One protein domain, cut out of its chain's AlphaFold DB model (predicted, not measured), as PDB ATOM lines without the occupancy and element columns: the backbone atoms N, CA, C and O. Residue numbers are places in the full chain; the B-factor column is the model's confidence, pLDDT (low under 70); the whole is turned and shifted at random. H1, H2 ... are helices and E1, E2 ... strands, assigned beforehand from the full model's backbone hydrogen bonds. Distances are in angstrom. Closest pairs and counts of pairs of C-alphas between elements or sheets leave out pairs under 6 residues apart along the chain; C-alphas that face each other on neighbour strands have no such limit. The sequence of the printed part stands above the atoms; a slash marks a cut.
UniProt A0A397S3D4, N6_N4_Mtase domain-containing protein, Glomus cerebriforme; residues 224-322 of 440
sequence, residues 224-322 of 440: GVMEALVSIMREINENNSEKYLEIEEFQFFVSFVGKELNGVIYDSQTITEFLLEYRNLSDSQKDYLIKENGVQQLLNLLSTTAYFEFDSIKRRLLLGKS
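Overview. This is residues 224 to 322 of the 440 residues of the protein "N6_N4_Mtase domain-containing protein" of Glomus cerebriforme (UniProt A0A397S3D4). Two longer helices, H1 and H3, cross as an X near their middles; the small strand hairpin E1 E2 lies beside H1, and the short helix H2 sits in the middle between the hairpin and H3. H5 packs on the hairpin, and residues 280 to 285 stick out, of which 283 to 285 belong to H4. The printed part has 99 residues, with H1 H2 H3 H4 H5 E1 E2 along the chain, the two strands antiparallel, and the class is mostly helix. It is compact, with a radius of gyration of the C-alphas of 13.0 A and spans of 35 by 30 by 28 A.

Arrangement. E1, residues 308 to 311, and E2, residues 316 to 319, form an antiparallel hairpin, with N 309 and O 318 2.9 A apart, within hydrogen-bond range. The closest C-alphas of E2 and H1, residues 225 to 239, are those of Leu 319 and Met 233, 7.3 A apart. H1 touches H3, residues 268 to 279, at a steep tilt of 52 degrees, the same way, closest at the C-alphas of Ile 232 and Thr 272, 5.6 A. H2, residues 247 to 252, is close to but not clearly touching H3, closest at the C-alphas of Glu 249 and Leu 275, 6.6 A. The C-alphas of Leu 302 in H5, residues 296 to 302, and Phe 308 in E1 are the closest of that pair, 6.4 A. H4, residues 283 to 289, is near H2, with 5 pairs of C-alphas within 10 A. In H1 to H5 every O i to N i+4 pair is within hydrogen-bond range.

Along the chain. H1 spans 21.1 A from C-alpha 225 at (176.081, 167.500, 222.867), and H3 spans 16.3 A. E2 ends at C-alpha 319 at (187.563, 160.777, 219.236).

Size, cuts and confidence. The C-alphas farthest apart, Gly 263 and Ile 313, are 38.0 A apart. The printed part has no cut. The link from H2 to H3 is long. The mean pLDDT of the printed part is 71.9, and residues 284 to 301 are among those under 70.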
ATOM      1  N   GLY A 224     174.488 171.236 221.607       77.00
ATOM      2  CA  GLY A 224     175.801 171.302 222.274       77.00
ATOM      3  C   GLY A 224     176.345 169.955 222.764       77.00
ATOM      4  O   GLY A 224     177.408 169.892 223.388       77.00
ATOM      5  N   VAL A 225     175.648 168.850 222.474       77.94
ATOM      6  CA  VAL A 225     176.081 167.500 222.867       77.94
ATOM      7  C   VAL A 225     177.459 167.144 222.295       77.94
ATOM      8  O   VAL A 225     178.184 166.388 222.934       77.94
ATOM      9  N   MET A 226     177.875 167.669 221.135       77.12
ATOM     10  CA  MET A 226     179.217 167.378 220.610       77.12
ATOM     11  C   MET A 226     180.315 167.979 221.482       77.12
ATOM     12  O   MET A 226     181.321 167.319 221.724       77.12
ATOM     13  N   GLU A 227     180.151 169.225 221.920       77.50
ATOM     14  CA  GLU A 227     181.138 169.897 222.768       77.50
ATOM     15  C   GLU A 227     181.251 169.184 224.118       77.50
ATOM     16  O   GLU A 227     182.359 168.839 224.542       77.50
ATOM     17  N   ALA A 228     180.106 168.846 224.719       80.19
ATOM     18  CA  ALA A 228     180.039 168.022 225.919       80.19
ATOM     19  C   ALA A 228     180.738 166.669 225.729       80.19
ATOM     20  O   ALA A 228     181.574 166.284 226.542       80.19
ATOM     21  N   LEU A 229     180.456 165.973 224.622       80.25
ATOM     22  CA  LEU A 229     181.097 164.704 224.282       80.25
ATOM     23  C   LEU A 229     182.613 164.825 224.183       80.25
ATOM     24  O   LEU A 229     183.326 163.984 224.719       80.25
ATOM     25  N   VAL A 230     183.120 165.845 223.484       77.38
ATOM     26  CA  VAL A 230     184.567 166.054 223.359       77.38
ATOM     27  C   VAL A 230     185.189 166.308 224.732       77.38
ATOM     28  O   VAL A 230     186.272 165.786 224.990       77.38
ATOM     29  N   SER A 231     184.519 167.067 225.604       80.00
ATOM     30  CA  SER A 231     184.975 167.318 226.975       80.00
ATOM     31  C   SER A 231     185.034 166.027 227.794       80.00
ATOM     32  O   SER A 231     186.110 165.642 228.249       80.00
ATOM     33  N   ILE A 232     183.915 165.303 227.873       82.69
ATOM     34  CA  ILE A 232     183.785 164.037 228.609       82.69
ATOM     35  C   ILE A 232     184.822 163.023 228.114       82.69
ATOM     36  O   ILE A 232     185.552 162.416 228.890       82.69
ATOM     37  N   MET A 233     184.962 162.867 226.795       78.88
ATOM     38  CA  MET A 233     185.922 161.924 226.220       78.88
ATOM     39  C   MET A 233     187.387 162.311 226.465       78.88
ATOM     40  O   MET A 233     188.246 161.427 226.466       78.88
ATOM     41  N   ARG A 234     187.702 163.600 226.643       74.56
ATOM     42  CA  ARG A 234     189.049 164.047 227.029       74.56
ATOM     43  C   ARG A 234     189.344 163.715 228.485       74.56
ATOM     44  O   ARG A 234     190.408 163.171 228.756       74.56
ATOM     45  N   GLU A 235     188.390 163.972 229.365       75.50
ATOM     46  CA  GLU A 235     188.502 163.755 230.807       75.50
ATOM     47  C   GLU A 235     188.569 162.261 231.164       75.50
ATOM     48  O   GLU A 235     189.460 161.819 231.888       75.50
ATOM     49  N   ILE A 236     187.725 161.431 230.540       73.06
ATOM     50  CA  ILE A 236     187.816 159.964 230.641       73.06
ATOM     51  C   ILE A 236     189.205 159.467 230.219       73.06
ATOM     52  O   ILE A 236     189.729 158.514 230.791       73.06
ATOM     53  N   ASN A 237     189.807 160.101 229.213       67.31
ATOM     54  CA  ASN A 237     191.122 159.733 228.703       67.31
ATOM     55  C   ASN A 237     192.281 160.133 229.640       67.31
ATOM     56  O   ASN A 237     193.341 159.520 229.561       67.31
ATOM     57  N   GLU A 238     192.123 161.134 230.502       63.41
ATOM     58  CA  GLU A 238     193.140 161.442 231.521       63.41
ATOM     59  C   GLU A 238     193.144 160.391 232.640       63.41
ATOM     60  O   GLU A 238     194.205 160.057 233.166       63.41
ATOM     61  N   ASN A 239     191.980 159.795 232.922       55.81
ATOM     62  CA  ASN A 239     191.778 158.850 234.023       55.81
ATOM     63  C   ASN A 239     191.824 157.359 233.622       55.81
ATOM     64  O   ASN A 239     191.935 156.501 234.495       55.81
ATOM     65  N   ASN A 240     191.737 157.016 232.330       53.78
ATOM     66  CA  ASN A 240     191.701 155.631 231.839       53.78
ATOM     67  C   ASN A 240     192.530 155.425 230.560       53.78
ATOM     68  O   ASN A 240     192.586 156.276 229.675       53.78
ATOM     69  N   SER A 241     193.103 154.228 230.397       51.94
ATOM     70  CA  SER A 241     193.901 153.839 229.220       51.94
ATOM     71  C   SER A 241     193.101 153.688 227.915       51.94
ATOM     72  O   SER A 241     193.693 153.525 226.844       51.94
ATOM     73  N   GLU A 242     191.767 153.750 227.961       55.31
ATOM     74  CA  GLU A 242     190.906 153.516 226.803       55.31
ATOM     75  C   GLU A 242     190.084 154.753 226.393       55.31
ATOM     76  O   GLU A 242     189.175 155.204 227.088       55.31
ATOM     77  N   LYS A 243     190.398 155.289 225.202       68.88
ATOM     78  CA  LYS A 243     189.813 156.512 224.620       68.88
ATOM     79  C   LYS A 243     188.517 156.249 223.849       68.88
ATOM     80  O   LYS A 243     188.486 156.400 222.624       68.88
ATOM     81  N   TYR A 244     187.466 155.811 224.529       80.31
ATOM     82  CA  TYR A 244     186.175 155.570 223.887       80.31
ATOM     83  C   TYR A 244     184.997 155.869 224.800       80.31
ATOM     84  O   TYR A 244     185.164 155.943 226.011       80.31
ATOM     85  N   LEU A 245     183.823 156.002 224.188       82.12
ATOM     86  CA  LEU A 245     182.529 156.063 224.851       82.12
ATOM     87  C   LEU A 245     181.634 154.954 224.285       82.12
ATOM     88  O   LEU A 245     181.379 154.946 223.078       82.12
ATOM     89  N   GLU A 246     181.187 154.006 225.102       82.50
ATOM     90  CA  GLU A 246     180.246 152.971 224.648       82.50
ATOM     91  C   GLU A 246     178.868 153.572 224.372       82.50
ATOM     92  O   GLU A 246     178.503 154.628 224.893       82.50
ATOM     93  N   ILE A 247     178.089 152.913 223.516       78.00
ATOM     94  CA  ILE A 247     176.723 153.352 223.227       78.00
ATOM     95  C   ILE A 247     175.868 153.356 224.495       78.00
ATOM     96  O   ILE A 247     175.061 154.266 224.660       78.00
ATOM     97  N   GLU A 248     176.089 152.405 225.398       76.31
ATOM     98  CA  GLU A 248     175.430 152.317 226.695       76.31
ATOM     99  C   GLU A 248     175.822 153.505 227.592       76.31
ATOM    100  O   GLU A 248     174.956 154.193 228.127       76.31
ATOM    101  N   GLU A 249     177.110 153.843 227.679       82.81
ATOM    102  CA  GLU A 249     177.592 155.002 228.451       82.81
ATOM    103  C   GLU A 249     177.024 156.322 227.919       82.81
ATOM    104  O   GLU A 249     176.620 157.204 228.680       82.81
ATOM    105  N   PHE A 250     176.935 156.449 226.593       80.75
ATOM    106  CA  PHE A 250     176.246 157.578 225.990       80.75
ATOM    107  C   PHE A 250     174.770 157.599 226.400       80.75
ATOM    108  O   PHE A 250     174.238 158.652 226.742       80.75
ATOM    109  N   GLN A 251     174.090 156.454 226.323       77.31
ATOM    110  CA  GLN A 251     172.664 156.335 226.612       77.31
ATOM    111  C   GLN A 251     172.330 156.766 228.035       77.31
ATOM    112  O   GLN A 251     171.458 157.615 228.200       77.31
ATOM    113  N   PHE A 252     173.033 156.228 229.029       74.50
ATOM    114  CA  PHE A 252     172.733 156.491 230.437       74.50
ATOM    115  C   PHE A 252     173.162 157.872 230.903       74.50
ATOM    116  O   PHE A 252     172.463 158.478 231.709       74.50
ATOM    117  N   PHE A 253     174.291 158.364 230.395       81.50
ATOM    118  CA  PHE A 253     174.934 159.540 230.964       81.50
ATOM    119  C   PHE A 253     174.989 160.674 229.949       81.50
ATOM    120  O   PHE A 253     174.349 161.708 230.122       81.50
ATOM    121  N   VAL A 254     175.703 160.480 228.839       80.44
ATOM    122  CA  VAL A 254     176.044 161.611 227.961       80.44
ATOM    123  C   VAL A 254     174.832 162.217 227.249       80.44
ATOM    124  O   VAL A 254     174.788 163.421 227.007       80.44
ATOM    125  N   SER A 255     173.803 161.419 226.967       78.00
ATOM    126  CA  SER A 255     172.548 161.905 226.385       78.00
ATOM    127  C   SER A 255     171.772 162.862 227.306       78.00
ATOM    128  O   SER A 255     170.898 163.590 226.829       78.00
ATOM    129  N   PHE A 256     172.103 162.881 228.602       77.38
ATOM    130  CA  PHE A 256     171.468 163.705 229.626       77.38
ATOM    131  C   PHE A 256     172.236 165.000 229.939       77.38
ATOM    132  O   PHE A 256     171.785 165.798 230.758       77.38
ATOM    133  N   VAL A 257     173.368 165.257 229.274       79.62
ATOM    134  CA  VAL A 257     174.120 166.503 229.488       79.62
ATOM    135  C   VAL A 257     173.250 167.719 229.164       79.62
ATOM    136  O   VAL A 257     172.566 167.774 228.139       79.62
ATOM    137  N   GLY A 258     173.283 168.706 230.054       73.56
ATOM    138  CA  GLY A 258     172.520 169.946 229.970       73.56
ATOM    139  C   GLY A 258     171.024 169.770 230.236       73.56
ATOM    140  O   GLY A 258     170.270 170.732 230.085       73.56
ATOM    141  N   LYS A 259     170.568 168.566 230.604       76.81
ATOM    142  CA  LYS A 259     169.173 168.312 230.974       76.81
ATOM    143  C   LYS A 259     168.974 168.529 232.470       76.81
ATOM    144  O   LYS A 259     169.881 168.340 233.280       76.81
ATOM    145  N   GLU A 260     167.765 168.954 232.812       77.25
ATOM    146  CA  GLU A 260     167.344 169.177 234.190       77.25
ATOM    147  C   GLU A 260     166.594 167.950 234.716       77.25
ATOM    148  O   GLU A 260     165.694 167.429 234.050       77.25
ATOM    149  N   LEU A 261     166.931 167.512 235.928       72.94
ATOM    150  CA  LEU A 261     166.143 166.557 236.700       72.94
ATOM    151  C   LEU A 261     166.026 167.068 238.134       72.94
ATOM    152  O   LEU A 261     167.030 167.390 238.764       72.94
ATOM    153  N   ASN A 262     164.801 167.133 238.657       80.94
ATOM    154  CA  ASN A 262     164.521 167.567 240.031       80.94
ATOM    155  C   ASN A 262     165.135 168.936 240.403       80.94
ATOM    156  O   ASN A 262     165.582 169.121 241.533       80.94
ATOM    157  N   GLY A 263     165.167 169.895 239.470       78.31
ATOM    158  CA  GLY A 263     165.724 171.232 239.710       78.31
ATOM    159  C   GLY A 263     167.247 171.335 239.574       78.31
ATOM    160  O   GLY A 263     167.798 172.408 239.805       78.31
ATOM    161  N   VAL A 264     167.933 170.247 239.208       74.31
ATOM    162  CA  VAL A 264     169.386 170.215 239.001       74.31
ATOM    163  C   VAL A 264     169.680 170.032 237.519       74.31
ATOM    164  O   VAL A 264     169.169 169.104 236.894       74.31
ATOM    165  N   ILE A 265     170.507 170.913 236.955       77.62
ATOM    166  CA  ILE A 265     171.036 170.776 235.593       77.62
ATOM    167  C   ILE A 265     172.314 169.944 235.665       77.62
ATOM    168  O   ILE A 265     173.233 170.291 236.403       77.62
ATOM    169  N   TYR A 266     172.376 168.869 234.885       78.31
ATOM    170  CA  TYR A 266     173.520 167.961 234.866       78.31
ATOM    171  C   TYR A 266     174.503 168.398 233.789       78.31
ATOM    172  O   TYR A 266     174.234 168.268 232.594       78.31
ATOM    173  N   ASP A 267     175.633 168.955 234.202       82.56
ATOM    174  CA  ASP A 267     176.686 169.397 233.294       82.56
ATOM    175  C   ASP A 267     177.606 168.247 232.856       82.56
ATOM    176  O   ASP A 267     177.471 167.098 233.275       82.56
ATOM    177  N   SER A 268     178.545 168.547 231.957       82.88
ATOM    178  CA  SER A 268     179.473 167.541 231.440       82.88
ATOM    179  C   SER A 268     180.365 166.939 232.523       82.88
ATOM    180  O   SER A 268     180.699 165.769 232.404       82.88
ATOM    181  N   GLN A 269     180.732 167.705 233.554       83.62
ATOM    182  CA  GLN A 269     181.617 167.240 234.623       83.62
ATOM    183  C   GLN A 269     180.903 166.207 235.500       83.62
ATOM    184  O   GLN A 269     181.386 165.089 235.660       83.62
ATOM    185  N   THR A 270     179.698 166.538 235.965       81.75
ATOM    186  CA  THR A 270     178.847 165.633 236.753       81.75
ATOM    187  C   THR A 270     178.576 164.334 235.987       81.75
ATOM    188  O   THR A 270     178.638 163.231 236.528       81.75
ATOM    189  N   ILE A 271     178.303 164.451 234.685       85.56
ATOM    190  CA  ILE A 271     178.104 163.300 233.803       85.56
ATOM    191  C   ILE A 271     179.385 162.467 233.650       85.56
ATOM    192  O   ILE A 271     179.292 161.237 233.624       85.56
ATOM    193  N   THR A 272     180.567 163.091 233.563       85.44
ATOM    194  CA  THR A 272     181.841 162.358 233.539       85.44
ATOM    195  C   THR A 272     182.041 161.557 234.825       85.44
ATOM    196  O   THR A 272     182.409 160.384 234.748       85.44
ATOM    197  N   GLU A 273     181.770 162.145 235.992       83.19
ATOM    198  CA  GLU A 273     181.906 161.478 237.293       83.19
ATOM    199  C   GLU A 273     181.041 160.209 237.363       83.19
ATOM    200  O   GLU A 273     181.565 159.116 237.594       83.19
ATOM    201  N   PHE A 274     179.748 160.308 237.037       83.56
ATOM    202  CA  PHE A 274     178.853 159.142 237.017       83.56
ATOM    203  C   PHE A 274     179.269 158.073 236.013       83.56
ATOM    204  O   PHE A 274     179.116 156.878 236.267       83.56
ATOM    205  N   LEU A 275     179.802 158.483 234.866       84.94
ATOM    206  CA  LEU A 275     180.304 157.549 233.873       84.94
ATOM    207  C   LEU A 275     181.525 156.784 234.404       84.94
ATOM    208  O   LEU A 275     181.612 155.567 234.227       84.94
ATOM    209  N   LEU A 276     182.458 157.463 235.076       83.06
ATOM    210  CA  LEU A 276     183.619 156.817 235.692       83.06
ATOM    211  C   LEU A 276     183.202 155.860 236.819       83.06
ATOM    212  O   LEU A 276     183.735 154.752 236.899       83.06
ATOM    213  N   GLU A 277     182.209 156.226 237.632       82.19
ATOM    214  CA  GLU A 277     181.605 155.320 238.618       82.19
ATOM    215  C   GLU A 277     180.962 154.097 237.952       82.19
ATOM    216  O   GLU A 277     181.207 152.960 238.361       82.19
ATOM    217  N   TYR A 278     180.198 154.309 236.878       82.19
ATOM    218  CA  TYR A 278     179.565 153.240 236.111       82.19
ATOM    219  C   TYR A 278     180.583 152.251 235.547       82.19
ATOM    220  O   TYR A 278     180.363 151.038 235.600       82.19
ATOM    221  N   ARG A 279     181.730 152.731 235.053       83.56
ATOM    222  CA  ARG A 279     182.804 151.861 234.547       83.56
ATOM    223  C   ARG A 279     183.337 150.898 235.601       83.56
ATOM    224  O   ARG A 279     183.678 149.774 235.231       83.56
ATOM    225  N   ASN A 280     183.335 151.298 236.873       82.38
ATOM    226  CA  ASN A 280     183.791 150.482 237.999       82.38
ATOM    227  C   ASN A 280     182.777 149.413 238.447       82.38
ATOM    228  O   ASN A 280     183.120 148.551 239.256       82.38
ATOM    229  N   LEU A 281     181.542 149.434 237.934       75.94
ATOM    230  CA  LEU A 281     180.542 148.403 238.220       75.94
ATOM    231  C   LEU A 281     180.874 147.074 237.522       75.94
ATOM    232  O   LEU A 281     181.443 147.043 236.428       75.94
ATOM    233  N   SER A 282     180.449 145.966 238.133       77.06
ATOM    234  CA  SER A 282     180.516 144.635 237.515       77.06
ATOM    235  C   SER A 282     179.549 144.502 236.333       77.06
ATOM    236  O   SER A 282     178.519 145.177 236.287       77.06
ATOM    237  N   ASP A 283     179.829 143.579 235.412       71.62
ATOM    238  CA  ASP A 283     178.984 143.339 234.230       71.62
ATOM    239  C   ASP A 283     177.525 143.037 234.606       71.62
ATOM    240  O   ASP A 283     176.606 143.596 234.018       71.62
ATOM    241  N   SER A 284     177.295 142.256 235.666       66.75
ATOM    242  CA  SER A 284     175.945 141.966 236.171       66.75
ATOM    243  C   SER A 284     175.193 143.218 236.649       66.75
ATOM    244  O   SER A 284     173.973 143.304 236.505       66.75
ATOM    245  N   GLN A 285     175.902 144.192 237.231       67.44
ATOM    246  CA  GLN A 285     175.320 145.469 237.657       67.44
ATOM    247  C   GLN A 285     175.040 146.373 236.452       67.44
ATOM    248  O   GLN A 285     173.986 147.004 236.396       67.44
ATOM    249  N   LYS A 286     175.943 146.394 235.466       66.81
ATOM    250  CA  LYS A 286     175.750 147.125 234.207       66.81
ATOM    251  C   LYS A 286     174.557 146.574 233.423       66.81
ATOM    252  O   LYS A 286     173.700 147.352 233.019       66.81
ATOM    253  N   ASP A 287     174.432 145.253 233.299       63.38
ATOM    254  CA  ASP A 287     173.322 144.576 232.609       63.38
ATOM    255  C   ASP A 287     171.948 144.882 233.226       63.38
ATOM    256  O   ASP A 287     170.942 144.964 232.516       63.38
ATOM    257  N   TYR A 288     171.887 145.067 234.548       63.50
ATOM    258  CA  TYR A 288     170.664 145.500 235.226       63.50
ATOM    259  C   TYR A 288     170.261 146.925 234.818       63.50
ATOM    260  O   TYR A 288     169.076 147.188 234.614       63.50
ATOM    261  N   LEU A 289     171.245 147.815 234.659       58.62
ATOM    262  CA  LEU A 289     171.041 149.211 234.277       58.62
ATOM    263  C   LEU A 289     170.704 149.365 232.785       58.62
ATOM    264  O   LEU A 289     169.840 150.168 232.463       58.62
ATOM    265  N   ILE A 290     171.298 148.556 231.891       59.56
ATOM    266  CA  ILE A 290     171.204 148.663 230.413       59.56
ATOM    267  C   ILE A 290     169.788 148.424 229.830       59.56
ATOM    268  O   ILE A 290     169.543 148.625 228.635       59.56
ATOM    269  N   LYS A 291     168.803 148.030 230.641       47.62
ATOM    270  CA  LYS A 291     167.438 147.796 230.153       47.62
ATOM    271  C   LYS A 291     166.753 149.105 229.741       47.62
ATOM    272  O   LYS A 291     166.366 149.898 230.586       47.62
ATOM    273  N   GLU A 292     166.514 149.199 228.432       50.00
ATOM    274  CA  GLU A 292     165.950 150.320 227.658       50.00
ATOM    275  C   GLU A 292     166.993 151.348 227.213       50.00
ATOM    276  O   GLU A 292     167.726 151.872 228.040       50.00
ATOM    277  N   ASN A 293     167.043 151.623 225.897       50.78
ATOM    278  CA  ASN A 293     167.294 152.936 225.275       50.78
ATOM    279  C   ASN A 293     167.639 152.803 223.772       50.78
ATOM    280  O   ASN A 293     168.304 151.858 223.337       50.78
ATOM    281  N   GLY A 294     167.253 153.809 222.969       53.75
ATOM    282  CA  GLY A 294     167.335 153.808 221.496       53.75
ATOM    283  C   GLY A 294     168.094 154.999 220.888       53.75
ATOM    284  O   GLY A 294     167.494 155.894 220.299       53.75
ATOM    285  N   VAL A 295     169.431 155.004 220.962       59.94
ATOM    286  CA  VAL A 295     170.277 156.180 220.621       59.94
ATOM    287  C   VAL A 295     170.992 156.091 219.263       59.94
ATOM    288  O   VAL A 295     171.642 157.030 218.803       59.94
ATOM    289  N   GLN A 296     170.823 154.990 218.533       58.28
ATOM    290  CA  GLN A 296     171.631 154.691 217.345       58.28
ATOM    291  C   GLN A 296     171.637 155.792 216.264       58.28
ATOM    292  O   GLN A 296     172.643 155.979 215.580       58.28
ATOM    293  N   GLN A 297     170.540 156.535 216.088       59.84
ATOM    294  CA  GLN A 297     170.461 157.589 215.067       59.84
ATOM    295  C   GLN A 297     171.389 158.769 215.364       59.84
ATOM    296  O   GLN A 297     172.002 159.309 214.444       59.84
ATOM    297  N   LEU A 298     171.515 159.132 216.640       65.56
ATOM    298  CA  LEU A 298     172.366 160.225 217.080       65.56
ATOM    299  C   LEU A 298     173.838 159.864 216.903       65.56
ATOM    300  O   LEU A 298     174.573 160.610 216.271       65.56
ATOM    301  N   LEU A 299     174.252 158.674 217.338       67.56
ATOM    302  CA  LEU A 299     175.627 158.202 217.138       67.56
ATOM    303  C   LEU A 299     175.985 158.056 215.658       67.56
ATOM    304  O   LEU A 299     177.100 158.390 215.257       67.56
ATOM    305  N   ASN A 300     175.028 157.655 214.816       63.88
ATOM    306  CA  ASN A 300     175.224 157.677 213.370       63.88
ATOM    307  C   ASN A 300     175.483 159.103 212.861       63.88
ATOM    308  O   ASN A 300     176.360 159.292 212.024       63.88
ATOM    309  N   LEU A 301     174.770 160.111 213.369       65.25
ATOM    310  CA  LEU A 301     175.017 161.505 213.006       65.25
ATOM    311  C   LEU A 301     176.379 161.995 213.529       65.25
ATOM    312  O   LEU A 301     177.161 162.537 212.752       65.25
ATOM    313  N   LEU A 302     176.702 161.726 214.796       70.38
ATOM    314  CA  LEU A 302     177.977 162.076 215.435       70.38
ATOM    315  C   LEU A 302     179.169 161.465 214.684       70.38
ATOM    316  O   LEU A 302     180.131 162.159 214.383       70.38
ATOM    317  N   SER A 303     179.079 160.199 214.272       66.94
ATOM    318  CA  SER A 303     180.116 159.521 213.476       66.94
ATOM    319  C   SER A 303     180.310 160.074 212.061       66.94
ATOM    320  O   SER A 303     181.306 159.767 211.411       66.94
ATOM    321  N   THR A 304     179.373 160.887 211.561       62.88
ATOM    322  CA  THR A 304     179.552 161.603 210.287       62.88
ATOM    323  C   THR A 304     180.321 162.909 210.447       62.88
ATOM    324  O   THR A 304     180.722 163.513 209.449       62.88
ATOM    325  N   THR A 305     180.515 163.363 211.685       67.75
ATOM    326  CA  THR A 305     181.241 164.597 211.980       67.75
ATOM    327  C   THR A 305     182.748 164.372 211.899       67.75
ATOM    328  O   THR A 305     183.249 163.263 212.071       67.75
ATOM    329  N   ALA A 306     183.506 165.441 211.659       66.56
ATOM    330  CA  ALA A 306     184.955 165.351 211.474       66.56
ATOM    331  C   ALA A 306     185.731 164.913 212.737       66.56
ATOM    332  O   ALA A 306     186.926 164.618 212.643       66.56
ATOM    333  N   TYR A 307     185.070 164.904 213.897       69.38
ATOM    334  CA  TYR A 307     185.678 164.680 215.206       69.38
ATOM    335  C   TYR A 307     185.512 163.267 215.739       69.38
ATOM    336  O   TYR A 307     186.247 162.914 216.655       69.38
ATOM    337  N   PHE A 308     184.589 162.469 215.204       71.12
ATOM    338  CA  PHE A 308     184.260 161.175 215.786       71.12
ATOM    339  C   PHE A 308     184.362 160.036 214.773       71.12
ATOM    340  O   PHE A 308     184.068 160.190 213.591       71.12
ATOM    341  N   GLU A 309     184.762 158.867 215.259       70.62
ATOM    342  CA  GLU A 309     184.752 157.597 214.536       70.62
ATOM    343  C   GLU A 309     183.879 156.613 215.324       70.62
ATOM    344  O   GLU A 309     183.983 156.537 216.546       70.62
ATOM    345  N   PHE A 310     182.999 155.869 214.650       73.00
ATOM    346  CA  PHE A 310     182.166 154.859 215.309       73.00
ATOM    347  C   PHE A 310     182.669 153.455 214.993       73.00
ATOM    348  O   PHE A 310     182.713 153.035 213.836       73.00
ATOM    349  N   ASP A 311     183.020 152.724 216.044       71.56
ATOM    350  CA  ASP A 311     183.367 151.312 215.987       71.56
ATOM    351  C   ASP A 311     182.075 150.503 216.108       71.56
ATOM    352  O   ASP A 311     181.539 150.307 217.196       71.56
ATOM    353  N   SER A 312     181.551 150.046 214.970       59.81
ATOM    354  CA  SER A 312     180.298 149.290 214.923       59.81
ATOM    355  C   SER A 312     180.398 147.892 215.529       59.81
ATOM    356  O   SER A 312     179.366 147.299 215.825       59.81
ATOM    357  N   ILE A 313     181.612 147.347 215.672       65.75
ATOM    358  CA  ILE A 313     181.831 146.015 216.247       65.75
ATOM    359  C   ILE A 313     181.718 146.109 217.765       65.75
ATOM    360  O   ILE A 313     180.997 145.327 218.375       65.75
ATOM    361  N   LYS A 314     182.392 147.099 218.358       71.69
ATOM    362  CA  LYS A 314     182.376 147.343 219.806       71.69
ATOM    363  C   LYS A 314     181.295 148.327 220.257       71.69
ATOM    364  O   LYS A 314     181.229 148.650 221.431       71.69
ATOM    365  N   ARG A 315     180.485 148.828 219.320       72.88
ATOM    366  CA  ARG A 315     179.410 149.810 219.531       72.88
ATOM    367  C   ARG A 315     179.852 151.028 220.352       72.88
ATOM    368  O   ARG A 315     179.150 151.462 221.254       72.88
ATOM    369  N   ARG A 316     180.997 151.614 220.003       78.56
ATOM    370  CA  ARG A 316     181.585 152.744 220.742       78.56
ATOM    371  C   ARG A 316     181.976 153.905 219.837       78.56
ATOM    372  O   ARG A 316     182.388 153.705 218.692       78.56
ATOM    373  N   LEU A 317     181.855 155.114 220.366       76.12
ATOM    374  CA  LEU A 317     182.310 156.354 219.755       76.12
ATOM    375  C   LEU A 317     183.757 156.630 220.177       76.12
ATOM    376  O   LEU A 317     184.119 156.512 221.347       76.12
ATOM    377  N   LEU A 318     184.593 156.990 219.213       75.88
ATOM    378  CA  LEU A 318     186.006 157.307 219.382       75.88
ATOM    379  C   LEU A 318     186.243 158.752 218.959       75.88
ATOM    380  O   LEU A 318     185.721 159.184 217.931       75.88
ATOM    381  N   LEU A 319     187.082 159.479 219.694       68.75
ATOM    382  CA  LEU A 319     187.563 160.777 219.236       68.75
ATOM    383  C   LEU A 319     188.576 160.555 218.099       68.75
ATOM    384  O   LEU A 319     189.515 159.761 218.216       68.75
ATOM    385  N   GLY A 320     188.394 161.262 216.987       60.34
ATOM    386  CA  GLY A 320     189.284 161.261 215.835       60.34
ATOM    387  C   GLY A 320     190.709 161.610 216.262       60.34
ATOM    388  O   GLY A 320     190.969 162.681 216.801       60.34
ATOM    389  N   LYS A 321     191.631 160.670 216.046       50.22
ATOM    390  CA  LYS A 321     192.954 160.591 216.690       50.22
ATOM    391  C   LYS A 321     193.747 161.905 216.771       50.22
ATOM    392  O   LYS A 321     194.381 162.301 215.792       50.22
ATOM    393  N   SER A 322     193.940 162.385 217.997       37.09
ATOM    394  CA  SER A 322     195.282 162.642 218.532       37.09
ATOM    395  C   SER A 322     195.526 161.692 219.718       37.09
ATOM    396  O   SER A 322     194.622 161.406 220.493       37.09
TER     397      SER A 322